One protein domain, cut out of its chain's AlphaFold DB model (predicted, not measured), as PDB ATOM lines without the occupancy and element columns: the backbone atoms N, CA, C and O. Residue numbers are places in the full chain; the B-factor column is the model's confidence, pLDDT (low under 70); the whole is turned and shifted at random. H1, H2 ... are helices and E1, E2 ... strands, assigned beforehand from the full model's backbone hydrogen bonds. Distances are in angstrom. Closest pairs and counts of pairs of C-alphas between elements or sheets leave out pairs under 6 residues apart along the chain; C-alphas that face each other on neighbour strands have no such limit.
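This is residues 292 to 399, 407 to 416 and 427 to 443 of the 493 residues of an uncharacterized protein of Clostridiales bacterium (UniProt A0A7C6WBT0). A small, twisted parallel sheet of four strands is sandwiched between helices: H1 and H2, crossing each other at a wide angle, cover one face, and the single helix H4 covers the other. The short helices H5 and H6 lie at the periphery, their centres 17.7 and 17.2 A from the mean of the C-alphas. The 135 printed residues include six named helices and four named strands, in the order H1 E1 H2 E2 H3 E3 H4 E4 H5 H6; the class is mixed, and the sheet runs E3 E2 E1 E4. The whole is compact and rounded, with a radius of gyration of the C-alphas of 14.5 A and spans of 38 by 34 by 31 A.

The strands are E3, residues 362 to 365, E2, 342 to 346, E1, 312 to 316, and E4, 388 to 391; E1 and E2 are each 12.9 A long. H1, residues 292 to 309, runs 26.0 A from C-alpha 292 at (129.479, 132.912, 184.419). H2, residues 321 to 335, measures 20.7 A and H4, residues 372 to 385, 20.1 A. The short helices are H3, residues 354 to 358, H5, 396 to 399, and H6, 436 to 441, which ends at C-alpha 441 at (127.964, 142.017, 204.418).

The sheet is only just strongly twisted, its C-alphas up to 4.1 A off the best plane. E1 and E2 are parallel at 24 degrees, with N 343 and O 313 2.8 A apart; E1 and E4 at 37 degrees, with N 389 and O 312 at 2.8 A; E3 and E2 at 23 degrees, with N 344 and O 362 at 2.8 A. The sheet and its helices make three layers, helices on both faces: H1 and H2 on the same face, at heights over the sheet of 11.5 and 10.4 A, and H4 on the opposite face at 8.7 A. H1 touches H2 with residues 295 to 303 alone, about perpendicular at 74 degrees; their closest C-alphas, of Ile 299 and Thr 331, are 5.2 A apart. The closest C-alphas of H4 and E4, of Ala 383 and Leu 389, are 6.5 A apart. E1, H2, E2 and E2, H3, E3 are strand-helix-strand units, parallel neighbour strands with a helix between, and E3, H4, E4 is a split one, with E2 and E1 between its strands; each crossover is right-handed. H3 is near H2. H6 is close to H2 but not clearly touching, the closest C-alphas, of Trp 322 and Ile 438, 7.9 A apart. H5 is apart from H1, H2, H4 and H6. Every O i to N i+4 pair is within hydrogen-bond range in H1, H2, H3, H4 and H6; H5 is too short for one.

The farthest C-alphas, of Lys 293 and Asp 369, are 39.9 A apart. Residues 400 to 406 and 417 to 426 are not printed, with C-alpha gaps of 11.5 and 15.5 A. Of the links printed whole, none is long. Confidence is under 70 at residues 349 to 353, 367 to 370 and 407 to 408.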
ATOM      1  N   GLU A 292     128.120 133.055 184.951       92.19
ATOM      2  CA  GLU A 292     129.479 132.912 184.419       92.19
ATOM      3  C   GLU A 292     129.612 133.565 183.034       92.19
ATOM      4  O   GLU A 292     130.545 134.336 182.784       92.19
ATOM      5  N   LYS A 293     128.656 133.299 182.133       93.19
ATOM      6  CA  LYS A 293     128.649 133.885 180.786       93.19
ATOM      7  C   LYS A 293     128.442 135.400 180.836       93.19
ATOM      8  O   LYS A 293     129.139 136.133 180.133       93.19
ATOM      9  N   ILE A 294     127.511 135.861 181.672       93.12
ATOM     10  CA  ILE A 294     127.213 137.290 181.864       93.12
ATOM     11  C   ILE A 294     128.449 138.019 182.398       93.12
ATOM     12  O   ILE A 294     128.878 139.022 181.828       93.12
ATOM     13  N   TYR A 295     129.074 137.479 183.440       95.44
ATOM     14  CA  TYR A 295     130.238 138.062 184.090       95.44
ATOM     15  C   TYR A 295     131.436 138.172 183.133       95.44
ATOM     16  O   TYR A 295     132.053 139.233 183.036       95.44
ATOM     17  N   LYS A 296     131.715 137.129 182.333       95.12
ATOM     18  CA  LYS A 296     132.745 137.186 181.273       95.12
ATOM     19  C   LYS A 296     132.460 138.287 180.249       95.12
ATOM     20  O   LYS A 296     133.381 138.995 179.845       95.12
ATOM     21  N   ARG A 297     131.196 138.467 179.849       94.56
ATOM     22  CA  ARG A 297     130.805 139.537 178.919       94.56
ATOM     23  C   ARG A 297     131.009 140.924 179.529       94.56
ATOM     24  O   ARG A 297     131.488 141.810 178.830       94.56
ATOM     25  N   LEU A 298     130.695 141.110 180.812       94.38
ATOM     26  CA  LEU A 298     130.928 142.373 181.519       94.38
ATOM     27  C   LEU A 298     132.423 142.722 181.595       94.38
ATOM     28  O   LEU A 298     132.784 143.863 181.319       94.38
ATOM     29  N   ILE A 299     133.296 141.747 181.880       95.81
ATOM     30  CA  ILE A 299     134.760 141.936 181.837       95.81
ATOM     31  C   ILE A 299     135.204 142.401 180.445       95.81
ATOM     32  O   ILE A 299     135.944 143.375 180.324       95.81
ATOM     33  N   GLN A 300     134.727 141.740 179.387       94.56
ATOM     34  CA  GLN A 300     135.062 142.125 178.016       94.56
ATOM     35  C   GLN A 300     134.605 143.557 177.697       94.56
ATOM     36  O   GLN A 300     135.379 144.327 177.134       94.56
ATOM     37  N   ILE A 301     133.382 143.936 178.084       92.00
ATOM     38  CA  ILE A 301     132.853 145.294 177.878       92.00
ATOM     39  C   ILE A 301     133.718 146.332 178.603       92.00
ATOM     40  O   ILE A 301     134.035 147.374 178.031       92.00
ATOM     41  N   LEU A 302     134.131 146.060 179.844       92.31
ATOM     42  CA  LEU A 302     135.007 146.962 180.594       92.31
ATOM     43  C   LEU A 302     136.389 147.087 179.947       92.31
ATOM     44  O   LEU A 302     136.921 148.193 179.864       92.31
ATOM     45  N   TYR A 303     136.953 145.985 179.451       93.50
ATOM     46  CA  TYR A 303     138.201 146.015 178.694       93.50
ATOM     47  C   TYR A 303     138.074 146.867 177.426       93.50
ATOM     48  O   TYR A 303     138.880 147.773 177.220       93.50
ATOM     49  N   GLU A 304     137.047 146.620 176.608       91.31
ATOM     50  CA  GLU A 304     136.780 147.379 175.380       91.31
ATOM     51  C   GLU A 304     136.600 148.872 175.682       91.31
ATOM     52  O   GLU A 304     137.132 149.721 174.967       91.31
ATOM     53  N   LEU A 305     135.916 149.206 176.778       88.75
ATOM     54  CA  LEU A 305     135.749 150.582 177.237       88.75
ATOM     55  C   LEU A 305     137.090 151.240 177.592       88.75
ATOM     56  O   LEU A 305     137.349 152.359 177.149       88.75
ATOM     57  N   ILE A 306     137.960 150.562 178.345       89.81
ATOM     58  CA  ILE A 306     139.287 151.086 178.716       89.81
ATOM     59  C   ILE A 306     140.179 151.233 177.474       89.81
ATOM     60  O   ILE A 306     140.799 152.279 177.270       89.81
ATOM     61  N   ALA A 307     140.219 150.208 176.621       88.38
ATOM     62  CA  ALA A 307     141.084 150.162 175.448       88.38
ATOM     63  C   ALA A 307     140.690 151.199 174.382       88.38
ATOM     64  O   ALA A 307     141.554 151.896 173.847       88.38
ATOM     65  N   ASN A 308     139.391 151.348 174.099       87.75
ATOM     66  CA  ASN A 308     138.918 152.196 173.003       87.75
ATOM     67  C   ASN A 308     138.860 153.681 173.369       87.75
ATOM     68  O   ASN A 308     139.054 154.537 172.508       87.75
ATOM     69  N   THR A 309     138.592 154.016 174.634       83.94
ATOM     70  CA  THR A 309     138.396 155.421 175.031       83.94
ATOM     71  C   THR A 309     139.700 156.156 175.324       83.94
ATOM     72  O   THR A 309     139.702 157.387 175.341       83.94
ATOM     73  N   LYS A 310     140.806 155.433 175.571       79.81
ATOM     74  CA  LYS A 310     142.084 155.982 176.073       79.81
ATOM     75  C   LYS A 310     141.931 156.829 177.350       79.81
ATOM     76  O   LYS A 310     142.830 157.597 177.696       79.81
ATOM     77  N   LYS A 311     140.794 156.710 178.044       86.38
ATOM     78  CA  LYS A 311     140.511 157.376 179.315       86.38
ATOM     79  C   LYS A 311     140.879 156.454 180.467       86.38
ATOM     80  O   LYS A 311     140.839 155.231 180.341       86.38
ATOM     81  N   LYS A 312     141.210 157.050 181.611       91.44
ATOM     82  CA  LYS A 312     141.299 156.302 182.870       91.44
ATOM     83  C   LYS A 312     139.896 155.934 183.345       91.44
ATOM     84  O   LYS A 312     138.907 156.522 182.913       91.44
ATOM     85  N   VAL A 313     139.801 154.979 184.253       93.00
ATOM     86  CA  VAL A 313     138.552 154.579 184.897       93.00
ATOM     87  C   VAL A 313     138.615 154.942 186.371       93.00
ATOM     88  O   VAL A 313     139.583 154.627 187.057       93.00
ATOM     89  N   ALA A 314     137.572 155.599 186.856       92.19
ATOM     90  CA  ALA A 314     137.368 155.912 188.258       92.19
ATOM     91  C   ALA A 314     136.233 155.034 188.789       92.19
ATOM     92  O   ALA A 314     135.105 155.154 188.312       92.19
ATOM     93  N   LEU A 315     136.512 154.164 189.757       91.75
ATOM     94  CA  LEU A 315     135.474 153.423 190.469       91.75
ATOM     95  C   LEU A 315     135.196 154.121 191.796       91.75
ATOM     96  O   LEU A 315     136.065 154.178 192.665       91.75
ATOM     97  N   ARG A 316     133.980 154.641 191.946       86.56
ATOM     98  CA  ARG A 316     133.531 155.284 193.179       86.56
ATOM     99  C   ARG A 316     132.977 154.252 194.163       86.56
ATOM    100  O   ARG A 316     132.231 153.365 193.757       86.56
ATOM    101  N   GLN A 317     133.282 154.413 195.449       84.69
ATOM    102  CA  GLN A 317     132.620 153.677 196.526       84.69
ATOM    103  C   GLN A 317     131.112 153.990 196.564       84.69
ATOM    104  O   GLN A 317     130.704 155.151 196.596       84.69
ATOM    105  N   GLY A 318     130.284 152.948 196.531       83.31
ATOM    106  CA  GLY A 318     128.826 153.055 196.457       83.31
ATOM    107  C   GLY A 318     128.167 151.707 196.162       83.31
ATOM    108  O   GLY A 318     128.755 150.656 196.428       83.31
ATOM    109  N   GLU A 319     126.960 151.748 195.595       83.69
ATOM    110  CA  GLU A 319     126.206 150.556 195.181       83.69
ATOM    111  C   GLU A 319     127.040 149.657 194.264       83.69
ATOM    112  O   GLU A 319     127.783 150.136 193.402       83.69
ATOM    113  N   HIS A 320     126.959 148.344 194.489       91.00
ATOM    114  CA  HIS A 320     127.684 147.307 193.738       91.00
ATOM    115  C   HIS A 320     129.202 147.524 193.587       91.00
ATOM    116  O   HIS A 320     129.829 146.914 192.715       91.00
ATOM    117  N   PHE A 321     129.829 148.333 194.455       91.25
ATOM    118  CA  PHE A 321     131.268 148.620 194.413       91.25
ATOM    119  C   PHE A 321     132.114 147.345 194.355       91.25
ATOM    120  O   PHE A 321     133.001 147.222 193.514       91.25
ATOM    121  N   TRP A 322     131.805 146.361 195.201       93.00
ATOM    122  CA  TRP A 322     132.550 145.102 195.273       93.00
ATOM    123  C   TRP A 322     132.415 144.242 194.017       93.00
ATOM    124  O   TRP A 322     133.374 143.574 193.625       93.00
ATOM    125  N   LEU A 323     131.262 144.287 193.346       94.44
ATOM    126  CA  LEU A 323     131.077 143.610 192.067       94.44
ATOM    127  C   LEU A 323     131.876 144.298 190.958       94.44
ATOM    128  O   LEU A 323     132.576 143.624 190.204       94.44
ATOM    129  N   LEU A 324     131.823 145.626 190.877       94.69
ATOM    130  CA  LEU A 324     132.608 146.385 189.904       94.69
ATOM    131  C   LEU A 324     134.115 146.224 190.142       94.69
ATOM    132  O   LEU A 324     134.867 146.027 189.189       94.69
ATOM    133  N   LEU A 325     134.558 146.224 191.400       94.38
ATOM    134  CA  LEU A 325     135.945 145.938 191.759       94.38
ATOM    135  C   LEU A 325     136.332 144.515 191.343       94.38
ATOM    136  O   LEU A 325     137.380 144.322 190.730       94.38
ATOM    137  N   SER A 326     135.471 143.529 191.615       95.12
ATOM    138  CA  SER A 326     135.663 142.145 191.174       95.12
ATOM    139  C   SER A 326     135.854 142.058 189.658       95.12
ATOM    140  O   SER A 326     136.782 141.386 189.201       95.12
ATOM    141  N   LEU A 327     135.014 142.753 188.887       96.12
ATOM    142  CA  LEU A 327     135.097 142.799 187.429       96.12
ATOM    143  C   LEU A 327     136.403 143.450 186.957       96.12
ATOM    144  O   LEU A 327     137.055 142.919 186.060       96.12
ATOM    145  N   LEU A 328     136.822 144.567 187.560       95.38
ATOM    146  CA  LEU A 328     138.065 145.262 187.203       95.38
ATOM    147  C   LEU A 328     139.313 144.428 187.513       95.38
ATOM    148  O   LEU A 328     140.240 144.404 186.702       95.38
ATOM    149  N   LEU A 329     139.333 143.717 188.645       95.19
ATOM    150  CA  LEU A 329     140.419 142.794 188.999       95.19
ATOM    151  C   LEU A 329     140.586 141.704 187.937       95.19
ATOM    152  O   LEU A 329     141.694 141.476 187.450       95.19
ATOM    153  N   ASP A 330     139.482 141.082 187.526       96.12
ATOM    154  CA  ASP A 330     139.514 140.023 186.517       96.12
ATOM    155  C   ASP A 330     139.788 140.580 185.112       96.12
ATOM    156  O   ASP A 330     140.469 139.942 184.315       96.12
ATOM    157  N   THR A 331     139.327 141.796 184.808       95.19
ATOM    158  CA  THR A 331     139.656 142.503 183.557       95.19
ATOM    159  C   THR A 331     141.160 142.739 183.455       95.19
ATOM    160  O   THR A 331     141.769 142.458 182.422       95.19
ATOM    161  N   ARG A 332     141.783 143.193 184.548       93.38
ATOM    162  CA  ARG A 332     143.236 143.342 184.643       93.38
ATOM    163  C   ARG A 332     143.951 142.010 184.454       93.38
ATOM    164  O   ARG A 332     144.911 141.961 183.693       93.38
ATOM    165  N   GLN A 333     143.511 140.962 185.142       93.25
ATOM    166  CA  GLN A 333     144.165 139.657 185.076       93.25
ATOM    167  C   GLN A 333     144.062 139.028 183.678       93.25
ATOM    168  O   GLN A 333     145.046 138.484 183.185       93.25
ATOM    169  N   ASN A 334     142.901 139.132 183.028       95.50
ATOM    170  CA  ASN A 334     142.640 138.472 181.747       95.50
ATOM    171  C   ASN A 334     143.215 139.229 180.542       95.50
ATOM    172  O   ASN A 334     143.554 138.601 179.542       95.50
ATOM    173  N   TYR A 335     143.315 140.560 180.623       94.44
ATOM    174  CA  TYR A 335     143.733 141.415 179.503       94.44
ATOM    175  C   TYR A 335     144.989 142.251 179.786       94.44
ATOM    176  O   TYR A 335     145.324 143.139 179.005       94.44
ATOM    177  N   SER A 336     145.687 142.001 180.896       91.19
ATOM    178  CA  SER A 336     146.921 142.705 181.281       91.19
ATOM    179  C   SER A 336     146.778 144.234 181.349       91.19
ATOM    180  O   SER A 336     147.707 144.975 181.027       91.19
ATOM    181  N   VAL A 337     145.609 144.728 181.775       90.31
ATOM    182  CA  VAL A 337     145.356 146.171 181.923       90.31
ATOM    183  C   VAL A 337     146.267 146.754 183.006       90.31
ATOM    184  O   VAL A 337     146.316 146.249 184.130       90.31
ATOM    185  N   SER A 338     146.973 147.844 182.687       90.69
ATOM    186  CA  SER A 338     147.841 148.523 183.655       90.69
ATOM    187  C   SER A 338     147.036 149.015 184.868       90.69
ATOM    188  O   SER A 338     146.047 149.730 184.677       90.69
ATOM    189  N   PRO A 339     147.472 148.734 186.114       90.06
ATOM    190  CA  PRO A 339     146.775 149.199 187.314       90.06
ATOM    191  C   PRO A 339     146.630 150.725 187.389       90.06
ATOM    192  O   PRO A 339     145.654 151.226 187.936       90.06
ATOM    193  N   SER A 340     147.561 151.468 186.780       90.56
ATOM    194  CA  SER A 340     147.552 152.936 186.737       90.56
ATOM    195  C   SER A 340     146.384 153.542 185.948       90.56
ATOM    196  O   SER A 340     146.124 154.744 186.066       90.56
ATOM    197  N   LEU A 341     145.690 152.733 185.141       91.88
ATOM    198  CA  LEU A 341     144.512 153.151 184.381       91.88
ATOM    199  C   LEU A 341     143.237 153.158 185.227       91.88
ATOM    200  O   LEU A 341     142.249 153.746 184.799       91.88
ATOM    201  N   VAL A 342     143.254 152.546 186.411       93.50
ATOM    202  CA  VAL A 342     142.105 152.466 187.313       93.50
ATOM    203  C   VAL A 342     142.418 153.220 188.604       93.50
ATOM    204  O   VAL A 342     143.482 153.052 189.199       93.50
ATOM    205  N   THR A 343     141.488 154.066 189.038       94.38
ATOM    206  CA  THR A 343     141.542 154.760 190.329       94.38
ATOM    207  C   THR A 343     140.303 154.434 191.151       94.38
ATOM    208  O   THR A 343     139.182 154.576 190.671       94.38
ATOM    209  N   LEU A 344     140.504 154.002 192.390       92.75
ATOM    210  CA  LEU A 344     139.460 153.784 193.381       92.75
ATOM    211  C   LEU A 344     139.260 155.081 194.161       92.75
ATOM    212  O   LEU A 344     140.202 155.585 194.773       92.75
ATOM    213  N   LEU A 345     138.045 155.619 194.115       89.81
ATOM    214  CA  LEU A 345     137.655 156.810 194.856       89.81
ATOM    215  C   LEU A 345     136.846 156.378 196.085       89.81
ATOM    216  O   LEU A 345     135.709 155.920 195.938       89.81
ATOM    217  N   LEU A 346     137.446 156.486 197.268       87.00
ATOM    218  CA  LEU A 346     136.882 155.998 198.531       87.00
ATOM    219  C   LEU A 346     136.454 157.166 199.425       87.00
ATOM    220  O   LEU A 346     137.149 158.177 199.487       87.00
ATOM    221  N   ASP A 347     135.332 157.014 200.124       78.69
ATOM    222  CA  ASP A 347     134.801 158.029 201.046       78.69
ATOM    223  C   ASP A 347     135.522 158.002 202.404       78.69
ATOM    224  O   ASP A 347     135.653 159.029 203.066       78.69
ATOM    225  N   GLU A 348     136.022 156.835 202.810       72.50
ATOM    226  CA  GLU A 348     136.831 156.662 204.015       72.50
ATOM    227  C   GLU A 348     138.054 155.783 203.725       72.50
ATOM    228  O   GLU A 348     138.011 154.926 202.831       72.50
ATOM    229  N   PRO A 349     139.162 155.960 204.471       62.22
ATOM    230  CA  PRO A 349     140.312 155.076 204.380       62.22
ATOM    231  C   PRO A 349     139.920 153.662 204.819       62.22
ATOM    232  O   PRO A 349     139.951 153.317 205.997       62.22
ATOM    233  N   GLN A 350     139.607 152.802 203.850       61.34
ATOM    234  CA  GLN A 350     139.468 151.359 204.055       61.34
ATOM    235  C   GLN A 350     140.850 150.700 204.206       61.34
ATOM    236  O   GLN A 350     141.189 149.725 203.536       61.34
ATOM    237  N   GLU A 351     141.685 151.233 205.103       48.84
ATOM    238  CA  GLU A 351     143.048 150.756 205.368       48.84
ATOM    239  C   GLU A 351     143.093 149.311 205.901       48.84
ATOM    240  O   GLU A 351     144.174 148.736 206.025       48.84
ATOM    241  N   GLN A 352     141.953 148.679 206.176       50.16
ATOM    242  CA  GLN A 352     141.874 147.296 206.650       50.16
ATOM    243  C   GLN A 352     141.459 146.287 205.567       50.16
ATOM    244  O   GLN A 352     141.608 145.084 205.785       50.16
ATOM    245  N   ASP A 353     141.025 146.733 204.382       69.19
ATOM    246  CA  ASP A 353     140.598 145.818 203.320       69.19
ATOM    247  C   ASP A 353     141.781 145.367 202.456       69.19
ATOM    248  O   ASP A 353     142.191 146.010 201.484       69.19
ATOM    249  N   LEU A 354     142.321 144.198 202.817       77.75
ATOM    250  CA  LEU A 354     143.402 143.498 202.111       77.75
ATOM    251  C   LEU A 354     143.148 143.383 200.600       77.75
ATOM    252  O   LEU A 354     144.096 143.454 199.825       77.75
ATOM    253  N   ILE A 355     141.893 143.258 200.160       85.25
ATOM    254  CA  ILE A 355     141.537 143.167 198.734       85.25
ATOM    255  C   ILE A 355     141.820 144.476 197.991       85.25
ATOM    256  O   ILE A 355     142.393 144.444 196.902       85.25
ATOM    257  N   ILE A 356     141.474 145.624 198.577       86.81
ATOM    258  CA  ILE A 356     141.734 146.936 197.972       86.81
ATOM    259  C   ILE A 356     143.239 147.184 197.914       86.81
ATOM    260  O   ILE A 356     143.756 147.561 196.862       86.81
ATOM    261  N   LYS A 357     143.964 146.881 198.997       83.88
ATOM    262  CA  LYS A 357     145.431 146.996 199.033       83.88
ATOM    263  C   LYS A 357     146.109 146.097 197.997       83.88
ATOM    264  O   LYS A 357     146.977 146.555 197.259       83.88
ATOM    265  N   ASN A 358     145.670 144.846 197.891       85.94
ATOM    266  CA  ASN A 358     146.242 143.869 196.965       85.94
ATOM    267  C   ASN A 358     145.792 144.085 195.508       85.94
ATOM    268  O   ASN A 358     146.348 143.465 194.601       85.94
ATOM    269  N   SER A 359     144.816 144.968 195.255       87.00
ATOM    270  CA  SER A 359     144.336 145.260 193.899       87.00
ATOM    271  C   SER A 359     145.417 145.880 193.005       87.00
ATOM    272  O   SER A 359     145.426 145.649 191.792       87.00
ATOM    273  N   GLY A 360     146.336 146.649 193.601       87.94
ATOM    274  CA  GLY A 360     147.362 147.422 192.901       87.94
ATOM    275  C   GLY A 360     146.837 148.660 192.163       87.94
ATOM    276  O   GLY A 360     147.622 149.314 191.481       87.94
ATOM    277  N   PHE A 361     145.543 148.978 192.259       92.44
ATOM    278  CA  PHE A 361     144.966 150.182 191.655       92.44
ATOM    279  C   PHE A 361     145.363 151.444 192.422       92.44
ATOM    280  O   PHE A 361     145.692 151.392 193.609       92.44
ATOM    281  N   ASN A 362     145.301 152.597 191.753       91.62
ATOM    282  CA  ASN A 362     145.493 153.877 192.431       91.62
ATOM    283  C   ASN A 362     144.333 154.113 193.401       91.62
ATOM    284  O   ASN A 362     143.180 153.899 193.037       91.62
ATOM    285  N   ILE A 363     144.614 154.585 194.611       90.44
ATOM    286  CA  ILE A 363     143.588 154.879 195.617       90.44
ATOM    287  C   ILE A 363     143.604 156.379 195.888       90.44
ATOM    288  O   ILE A 363     144.669 156.963 196.085       90.44
ATOM    289  N   GLN A 364     142.428 156.998 195.901       89.38
ATOM    290  CA  GLN A 364     142.253 158.376 196.333       89.38
ATOM    291  C   GLN A 364     141.050 158.517 197.255       89.38
ATOM    292  O   GLN A 364     140.010 157.893 197.049       89.38
ATOM    293  N   LEU A 365     141.205 159.368 198.263       85.88
ATOM    294  CA  LEU A 365     140.152 159.680 199.218       85.88
ATOM    295  C   LEU A 365     139.338 160.876 198.718       85.88
ATOM    296  O   LEU A 365     139.898 161.908 198.336       85.88
ATOM    297  N   ILE A 366     138.018 160.724 198.707       77.25
ATOM    298  CA  ILE A 366     137.058 161.804 198.481       77.25
ATOM    299  C   ILE A 366     136.802 162.498 199.831       77.25
ATOM    300  O   ILE A 366     136.810 161.858 200.876       77.25
ATOM    301  N   SER A 367     136.615 163.822 199.805       66.62
ATOM    302  CA  SER A 367     136.367 164.686 200.975       66.62
ATOM    303  C   SER A 367     135.379 164.106 202.012       66.62
ATOM    304  O   SER A 367     134.361 163.519 201.646       66.62
ATOM    305  N   GLN A 368     135.625 164.389 203.303       59.78
ATOM    306  CA  GLN A 368     134.771 164.034 204.456       59.78
ATOM    307  C   GLN A 368     133.442 164.821 204.541       59.78
ATOM    308  O   GLN A 368     132.697 164.686 205.515       59.78
ATOM    309  N   ASP A 369     133.124 165.662 203.552       60.16
ATOM    310  CA  ASP A 369     131.897 166.462 203.558       60.16
ATOM    311  C   ASP A 369     130.624 165.606 203.502       60.16
ATOM    312  O   ASP A 369     130.506 164.664 202.718       60.16
ATOM    313  N   LYS A 370     129.617 165.963 204.310       59.19
ATOM    314  CA  LYS A 370     128.414 165.129 204.507       59.19
ATOM    315  C   LYS A 370     127.393 165.185 203.364       59.19
ATOM    316  O   LYS A 370     126.541 164.302 203.292       59.19
ATOM    317  N   SER A 371     127.419 166.195 202.486       76.56
ATOM    318  CA  SER A 371     126.368 166.332 201.461       76.56
ATOM    319  C   SER A 371     126.687 165.557 200.175       76.56
ATOM    320  O   SER A 371     127.740 165.728 199.555       76.56
ATOM    321  N   GLN A 372     125.736 164.732 199.730       73.94
ATOM    322  CA  GLN A 372     125.885 163.885 198.542       73.94
ATOM    323  C   GLN A 372     126.113 164.696 197.255       73.94
ATOM    324  O   GLN A 372     126.854 164.266 196.371       73.94
ATOM    325  N   ASN A 373     125.522 165.891 197.157       76.69
ATOM    326  CA  ASN A 373     125.674 166.768 195.995       76.69
ATOM    327  C   ASN A 373     127.102 167.314 195.864       76.69
ATOM    328  O   ASN A 373     127.644 167.332 194.761       76.69
ATOM    329  N   ILE A 374     127.733 167.699 196.979       78.31
ATOM    330  CA  ILE A 374     129.125 168.176 196.983       78.31
ATOM    331  C   ILE A 374     130.077 167.028 196.629       78.31
ATOM    332  O   ILE A 374     130.964 167.212 195.796       78.31
ATOM    333  N   LYS A 375     129.846 165.821 197.166       77.69
ATOM    334  CA  LYS A 375     130.610 164.624 196.778       77.69
ATOM    335  C   LYS A 375     130.512 164.347 195.276       77.69
ATOM    336  O   LYS A 375     131.530 164.116 194.628       77.69
ATOM    337  N   ASN A 376     129.309 164.415 194.700       80.44
ATOM    338  CA  ASN A 376     129.109 164.222 193.260       80.44
ATOM    339  C   ASN A 376     129.856 165.283 192.435       80.44
ATOM    340  O   ASN A 376     130.521 164.934 191.461       80.44
ATOM    341  N   ALA A 377     129.783 166.556 192.834       83.56
ATOM    342  CA  ALA A 377     130.481 167.646 192.155       83.56
ATOM    343  C   ALA A 377     132.008 167.462 192.192       83.56
ATOM    344  O   ALA A 377     132.663 167.606 191.162       83.56
ATOM    345  N   TYR A 378     132.561 167.069 193.344       84.50
ATOM    346  CA  TYR A 378     133.986 166.765 193.483       84.50
ATOM    347  C   TYR A 378     134.417 165.605 192.580       84.50
ATOM    348  O   TYR A 378     135.422 165.706 191.883       84.50
ATOM    349  N   VAL A 379     133.650 164.511 192.553       85.88
ATOM    350  CA  VAL A 379     133.957 163.344 191.711       85.88
ATOM    351  C   VAL A 379     133.936 163.708 190.222       85.88
ATOM    352  O   VAL A 379     134.793 163.244 189.469       85.88
ATOM    353  N   LEU A 380     133.004 164.565 189.794       87.19
ATOM    354  CA  LEU A 380     132.937 165.058 188.414       87.19
ATOM    355  C   LEU A 380     134.126 165.962 188.060       87.19
ATOM    356  O   LEU A 380     134.765 165.737 187.031       87.19
ATOM    357  N   ASP A 381     134.462 166.929 188.917       88.44
ATOM    358  CA  ASP A 381     135.641 167.794 188.745       88.44
ATOM    359  C   ASP A 381     136.936 166.968 188.696       88.44
ATOM    360  O   ASP A 381     137.784 167.146 187.816       88.44
ATOM    361  N   TRP A 382     137.053 165.983 189.587       89.69
ATOM    362  CA  TRP A 382     138.171 165.053 189.608       89.69
ATOM    363  C   TRP A 382     138.297 164.273 188.298       89.69
ATOM    364  O   TRP A 382     139.387 164.188 187.722       89.69
ATOM    365  N   ALA A 383     137.190 163.705 187.817       90.12
ATOM    366  CA  ALA A 383     137.173 162.913 186.594       90.12
ATOM    367  C   ALA A 383     137.539 163.760 185.372       90.12
ATOM    368  O   ALA A 383     138.305 163.303 184.519       90.12
ATOM    369  N   GLN A 384     137.074 165.011 185.325       90.00
ATOM    370  CA  GLN A 384     137.439 165.964 184.284       90.00
ATOM    371  C   GLN A 384     138.942 166.275 184.305       90.00
ATOM    372  O   GLN A 384     139.597 166.172 183.267       90.00
ATOM    373  N   LYS A 385     139.513 166.576 185.478       91.75
ATOM    374  CA  LYS A 385     140.951 166.867 185.641       91.75
ATOM    375  C   LYS A 385     141.853 165.686 185.278       91.75
ATOM    376  O   LYS A 385     142.958 165.888 184.785       91.75
ATOM    377  N   ASN A 386     141.389 164.459 185.510       90.94
ATOM    378  CA  ASN A 386     142.178 163.242 185.298       90.94
ATOM    379  C   ASN A 386     141.893 162.534 183.964       90.94
ATOM    380  O   ASN A 386     142.472 161.476 183.711       90.94
ATOM    381  N   ASN A 387     141.033 163.111 183.112       90.12
ATOM    382  CA  ASN A 387     140.531 162.489 181.883       90.12
ATOM    383  C   ASN A 387     140.020 161.054 182.131       90.12
ATOM    384  O   ASN A 387     140.407 160.095 181.451       90.12
ATOM    385  N   SER A 388     139.175 160.915 183.153       91.44
ATOM    386  CA  SER A 388     138.652 159.637 183.633       91.44
ATOM    387  C   SER A 388     137.164 159.475 183.323       91.44
ATOM    388  O   SER A 388     136.393 160.431 183.371       91.44
ATOM    389  N   LEU A 389     136.742 158.244 183.051       91.25
ATOM    390  CA  LEU A 389     135.344 157.822 183.054       91.25
ATOM    391  C   LEU A 389     134.965 157.352 184.453       91.25
ATOM    392  O   LEU A 389     135.680 156.547 185.045       91.25
ATOM    393  N   ILE A 390     133.831 157.822 184.965       89.81
ATOM    394  CA  ILE A 390     133.313 157.376 186.257       89.81
ATOM    395  C   ILE A 390     132.455 156.136 186.023       89.81
ATOM    396  O   ILE A 390     131.433 156.209 185.336       89.81
ATOM    397  N   LEU A 391     132.869 155.012 186.603       88.81
ATOM    398  CA  LEU A 391     132.026 153.835 186.755       88.81
ATOM    399  C   LEU A 391     131.165 154.003 187.998       88.81
ATOM    400  O   LEU A 391     131.669 154.261 189.094       88.81
ATOM    401  N   ASN A 392     129.866 153.827 187.809       83.44
ATOM    402  CA  ASN A 392     128.893 153.811 188.882       83.44
ATOM    403  C   ASN A 392     128.116 152.491 188.848       83.44
ATOM    404  O   ASN A 392     127.948 151.871 187.795       83.44
ATOM    405  N   GLY A 393     127.690 152.042 190.023       84.88
ATOM    406  CA  GLY A 393     127.009 150.768 190.199       84.88
ATOM    407  C   GLY A 393     125.496 150.878 190.199       84.88
ATOM    408  O   GLY A 393     124.866 150.021 190.785       84.88
ATOM    409  N   MET A 394     124.902 151.902 189.577       86.44
ATOM    410  CA  MET A 394     123.440 151.981 189.501       86.44
ATOM    411  C   MET A 394     122.884 150.767 188.749       86.44
ATOM    412  O   MET A 394     123.311 150.476 187.625       86.44
ATOM    413  N   ASP A 395     121.933 150.094 189.385       89.75
ATOM    414  CA  ASP A 395     121.227 148.931 188.862       89.75
ATOM    415  C   ASP A 395     119.776 149.280 188.476       89.75
ATOM    416  O   ASP A 395     119.319 150.414 188.659       89.75
ATOM    417  N   ARG A 396     119.057 148.320 187.889       89.50
ATOM    418  CA  ARG A 396     117.675 148.504 187.427       89.50
ATOM    419  C   ARG A 396     116.698 148.752 188.581       89.50
ATOM    420  O   ARG A 396     115.795 149.576 188.436       89.50
ATOM    421  N   THR A 397     116.872 148.063 189.705       86.88
ATOM    422  CA  THR A 397     116.057 148.197 190.922       86.88
ATOM    423  C   THR A 397     116.174 149.615 191.475       86.88
ATOM    424  O   THR A 397     115.165 150.281 191.718       86.88
ATOM    425  N   ASP A 398     117.403 150.114 191.600       83.19
ATOM    426  CA  ASP A 398     117.687 151.475 192.055       83.19
ATOM    427  C   ASP A 398     117.162 152.518 191.054       83.19
ATOM    428  O   ASP A 398     116.597 153.538 191.455       83.19
ATOM    429  N   TYR A 399     117.298 152.259 189.748       82.88
ATOM    430  CA  TYR A 399     116.796 153.147 188.694       82.88
ATOM    431  C   TYR A 399     115.272 153.312 188.735       82.88
ATOM    432  O   TYR A 399     114.777 154.426 188.576       82.88
ATOM    433  N   ILE A 407     123.225 161.589 185.458       54.62
ATOM    434  CA  ILE A 407     123.385 161.383 184.002       54.62
ATOM    435  C   ILE A 407     124.858 161.264 183.541       54.62
ATOM    436  O   ILE A 407     125.122 160.796 182.438       54.62
ATOM    437  N   ASN A 408     125.845 161.607 184.376       63.56
ATOM    438  CA  ASN A 408     127.243 161.779 183.935       63.56
ATOM    439  C   ASN A 408     128.189 160.590 184.221       63.56
ATOM    440  O   ASN A 408     129.408 160.771 184.244       63.56
ATOM    441  N   CYS A 409     127.661 159.381 184.433       77.62
ATOM    442  CA  CYS A 409     128.459 158.183 184.731       77.62
ATOM    443  C   CYS A 409     128.183 157.045 183.742       77.62
ATOM    444  O   CYS A 409     127.095 156.938 183.177       77.62
ATOM    445  N   VAL A 410     129.157 156.148 183.583       84.38
ATOM    446  CA  VAL A 410     128.966 154.883 182.871       84.38
ATOM    447  C   VAL A 410     128.419 153.848 183.857       84.38
ATOM    448  O   VAL A 410     129.085 153.517 184.838       84.38
ATOM    449  N   ASN A 411     127.220 153.326 183.582       86.31
ATOM    450  CA  ASN A 411     126.549 152.316 184.405       86.31
ATOM    451  C   ASN A 411     126.455 150.985 183.634       86.31
ATOM    452  O   ASN A 411     125.473 150.760 182.924       86.31
ATOM    453  N   PRO A 412     127.448 150.083 183.741       87.12
ATOM    454  CA  PRO A 412     127.403 148.796 183.043       87.12
ATOM    455  C   PRO A 412     126.349 147.840 183.626       87.12
ATOM    456  O   PRO A 412     126.019 146.837 182.998       87.12
ATOM    457  N   LEU A 413     125.829 148.144 184.821       90.88
ATOM    458  CA  LEU A 413     124.917 147.287 185.579       90.88
ATOM    459  C   LEU A 413     123.438 147.696 185.464       90.88
ATOM    460  O   LEU A 413     122.581 147.011 186.011       90.88
ATOM    461  N   ILE A 414     123.120 148.758 184.714       88.56
ATOM    462  CA  ILE A 414     121.783 149.386 184.690       88.56
ATOM    463  C   ILE A 414     120.649 148.463 184.212       88.56
ATOM    464  O   ILE A 414     119.487 148.699 184.513       88.56
ATOM    465  N   ASN A 415     120.981 147.402 183.472       88.44
ATOM    466  CA  ASN A 415     120.015 146.430 182.949       88.44
ATOM    467  C   ASN A 415     119.855 145.189 183.840       88.44
ATOM    468  O   ASN A 415     119.167 144.247 183.453       88.44
ATOM    469  N   PHE A 416     120.507 145.159 184.999       92.12
ATOM    470  CA  PHE A 416     120.455 144.038 185.928       92.12
ATOM    471  C   PHE A 416     119.743 144.454 187.204       92.12
ATOM    472  O   PHE A 416     119.876 145.588 187.653       92.12
ATOM    473  N   GLN A 427     128.519 134.016 193.415       93.56
ATOM    474  CA  GLN A 427     128.933 132.874 192.600       93.56
ATOM    475  C   GLN A 427     130.396 132.988 192.165       93.56
ATOM    476  O   GLN A 427     131.108 131.982 192.191       93.56
ATOM    477  N   ARG A 428     130.851 134.196 191.809       94.50
ATOM    478  CA  ARG A 428     132.225 134.431 191.356       94.50
ATOM    479  C   ARG A 428     133.256 134.334 192.479       94.50
ATOM    480  O   ARG A 428     134.329 133.789 192.236       94.50
ATOM    481  N   ARG A 429     132.976 134.896 193.659       94.69
ATOM    482  CA  ARG A 429     133.978 135.105 194.724       94.69
ATOM    483  C   ARG A 429     133.826 134.191 195.942       94.69
ATOM    484  O   ARG A 429     134.648 134.271 196.845       94.69
ATOM    485  N   LYS A 430     132.828 133.294 195.984       93.69
ATOM    486  CA  LYS A 430     132.563 132.411 197.147       93.69
ATOM    487  C   LYS A 430     133.746 131.556 197.618       93.69
ATOM    488  O   LYS A 430     133.747 131.154 198.776       93.69
ATOM    489  N   TYR A 431     134.710 131.256 196.748       93.62
ATOM    490  CA  TYR A 431     135.891 130.448 197.081       93.62
ATOM    491  C   TYR A 431     137.191 131.263 197.107       93.62
ATOM    492  O   TYR A 431     138.256 130.705 197.365       93.62
ATOM    493  N   ASP A 432     137.119 132.572 196.860       91.31
ATOM    494  CA  ASP A 432     138.293 133.433 196.808       91.31
ATOM    495  C   ASP A 432     138.666 133.883 198.230       91.31
ATOM    496  O   ASP A 432     137.833 134.370 199.002       91.31
ATOM    497  N   TYR A 433     139.944 133.745 198.585       88.19
ATOM    498  CA  TYR A 433     140.448 134.142 199.899       88.19
ATOM    499  C   TYR A 433     140.221 135.642 200.159       88.19
ATOM    500  O   TYR A 433     140.486 136.483 199.300       88.19
ATOM    501  N   GLY A 434     139.732 135.978 201.356       86.38
ATOM    502  CA  GLY A 434     139.446 137.355 201.779       86.38
ATOM    503  C   GLY A 434     138.060 137.889 201.394       86.38
ATOM    504  O   GLY A 434     137.672 138.937 201.901       86.38
ATOM    505  N   TRP A 435     137.284 137.182 200.561       91.62
ATOM    506  CA  TRP A 435     135.966 137.653 200.109       91.62
ATOM    507  C   TRP A 435     134.794 137.246 201.010       91.62
ATOM    508  O   TRP A 435     133.724 137.836 200.894       91.62
ATOM    509  N   SER A 436     134.965 136.283 201.923       89.75
ATOM    510  CA  SER A 436     133.871 135.753 202.759       89.75
ATOM    511  C   SER A 436     133.127 136.846 203.534       89.75
ATOM    512  O   SER A 436     131.913 136.976 203.391       89.75
ATOM    513  N   ARG A 437     133.859 137.697 204.262       88.75
ATOM    514  CA  ARG A 437     133.288 138.818 205.028       88.75
ATOM    515  C   ARG A 437     132.554 139.823 204.136       88.75
ATOM    516  O   ARG A 437     131.490 140.304 204.508       88.75
ATOM    517  N   ILE A 438     133.101 140.125 202.956       89.00
ATOM    518  CA  ILE A 438     132.463 141.035 201.993       89.00
ATOM    519  C   ILE A 438     131.143 140.436 201.517       89.00
ATOM    520  O   ILE A 438     130.129 141.126 201.511       89.00
ATOM    521  N   LEU A 439     131.132 139.154 201.152       91.38
ATOM    522  CA  LEU A 439     129.923 138.475 200.692       91.38
ATOM    523  C   LEU A 439     128.854 138.396 201.790       91.38
ATOM    524  O   LEU A 439     127.679 138.564 201.486       91.38
ATOM    525  N   GLU A 440     129.240 138.180 203.048       89.06
ATOM    526  CA  GLU A 440     128.311 138.190 204.189       89.06
ATOM    527  C   GLU A 440     127.678 139.568 204.419       89.06
ATOM    528  O   GLU A 440     126.490 139.655 204.714       89.06
ATOM    529  N   GLN A 441     128.449 140.644 204.243       86.19
ATOM    530  CA  GLN A 441     127.964 142.017 204.418       86.19
ATOM    531  C   GLN A 441     127.171 142.544 203.210       86.19
ATOM    532  O   GLN A 441     126.363 143.454 203.369       86.19
ATOM    533  N   ASN A 442     127.379 141.983 202.014       84.38
ATOM    534  CA  ASN A 442     126.729 142.402 200.765       84.38
ATOM    535  C   ASN A 442     125.635 141.403 200.348       84.38
ATOM    536  O   ASN A 442     125.691 140.814 199.266       84.38
ATOM    537  N   GLN A 443     124.658 141.185 201.229       86.75
ATOM    538  CA  GLN A 443     123.441 140.427 200.924       86.75
ATOM    539  C   GLN A 443     122.283 141.383 200.601       86.75
ATOM    540  O   GLN A 443     122.239 142.480 201.164       86.75
TER     541      GLN A 443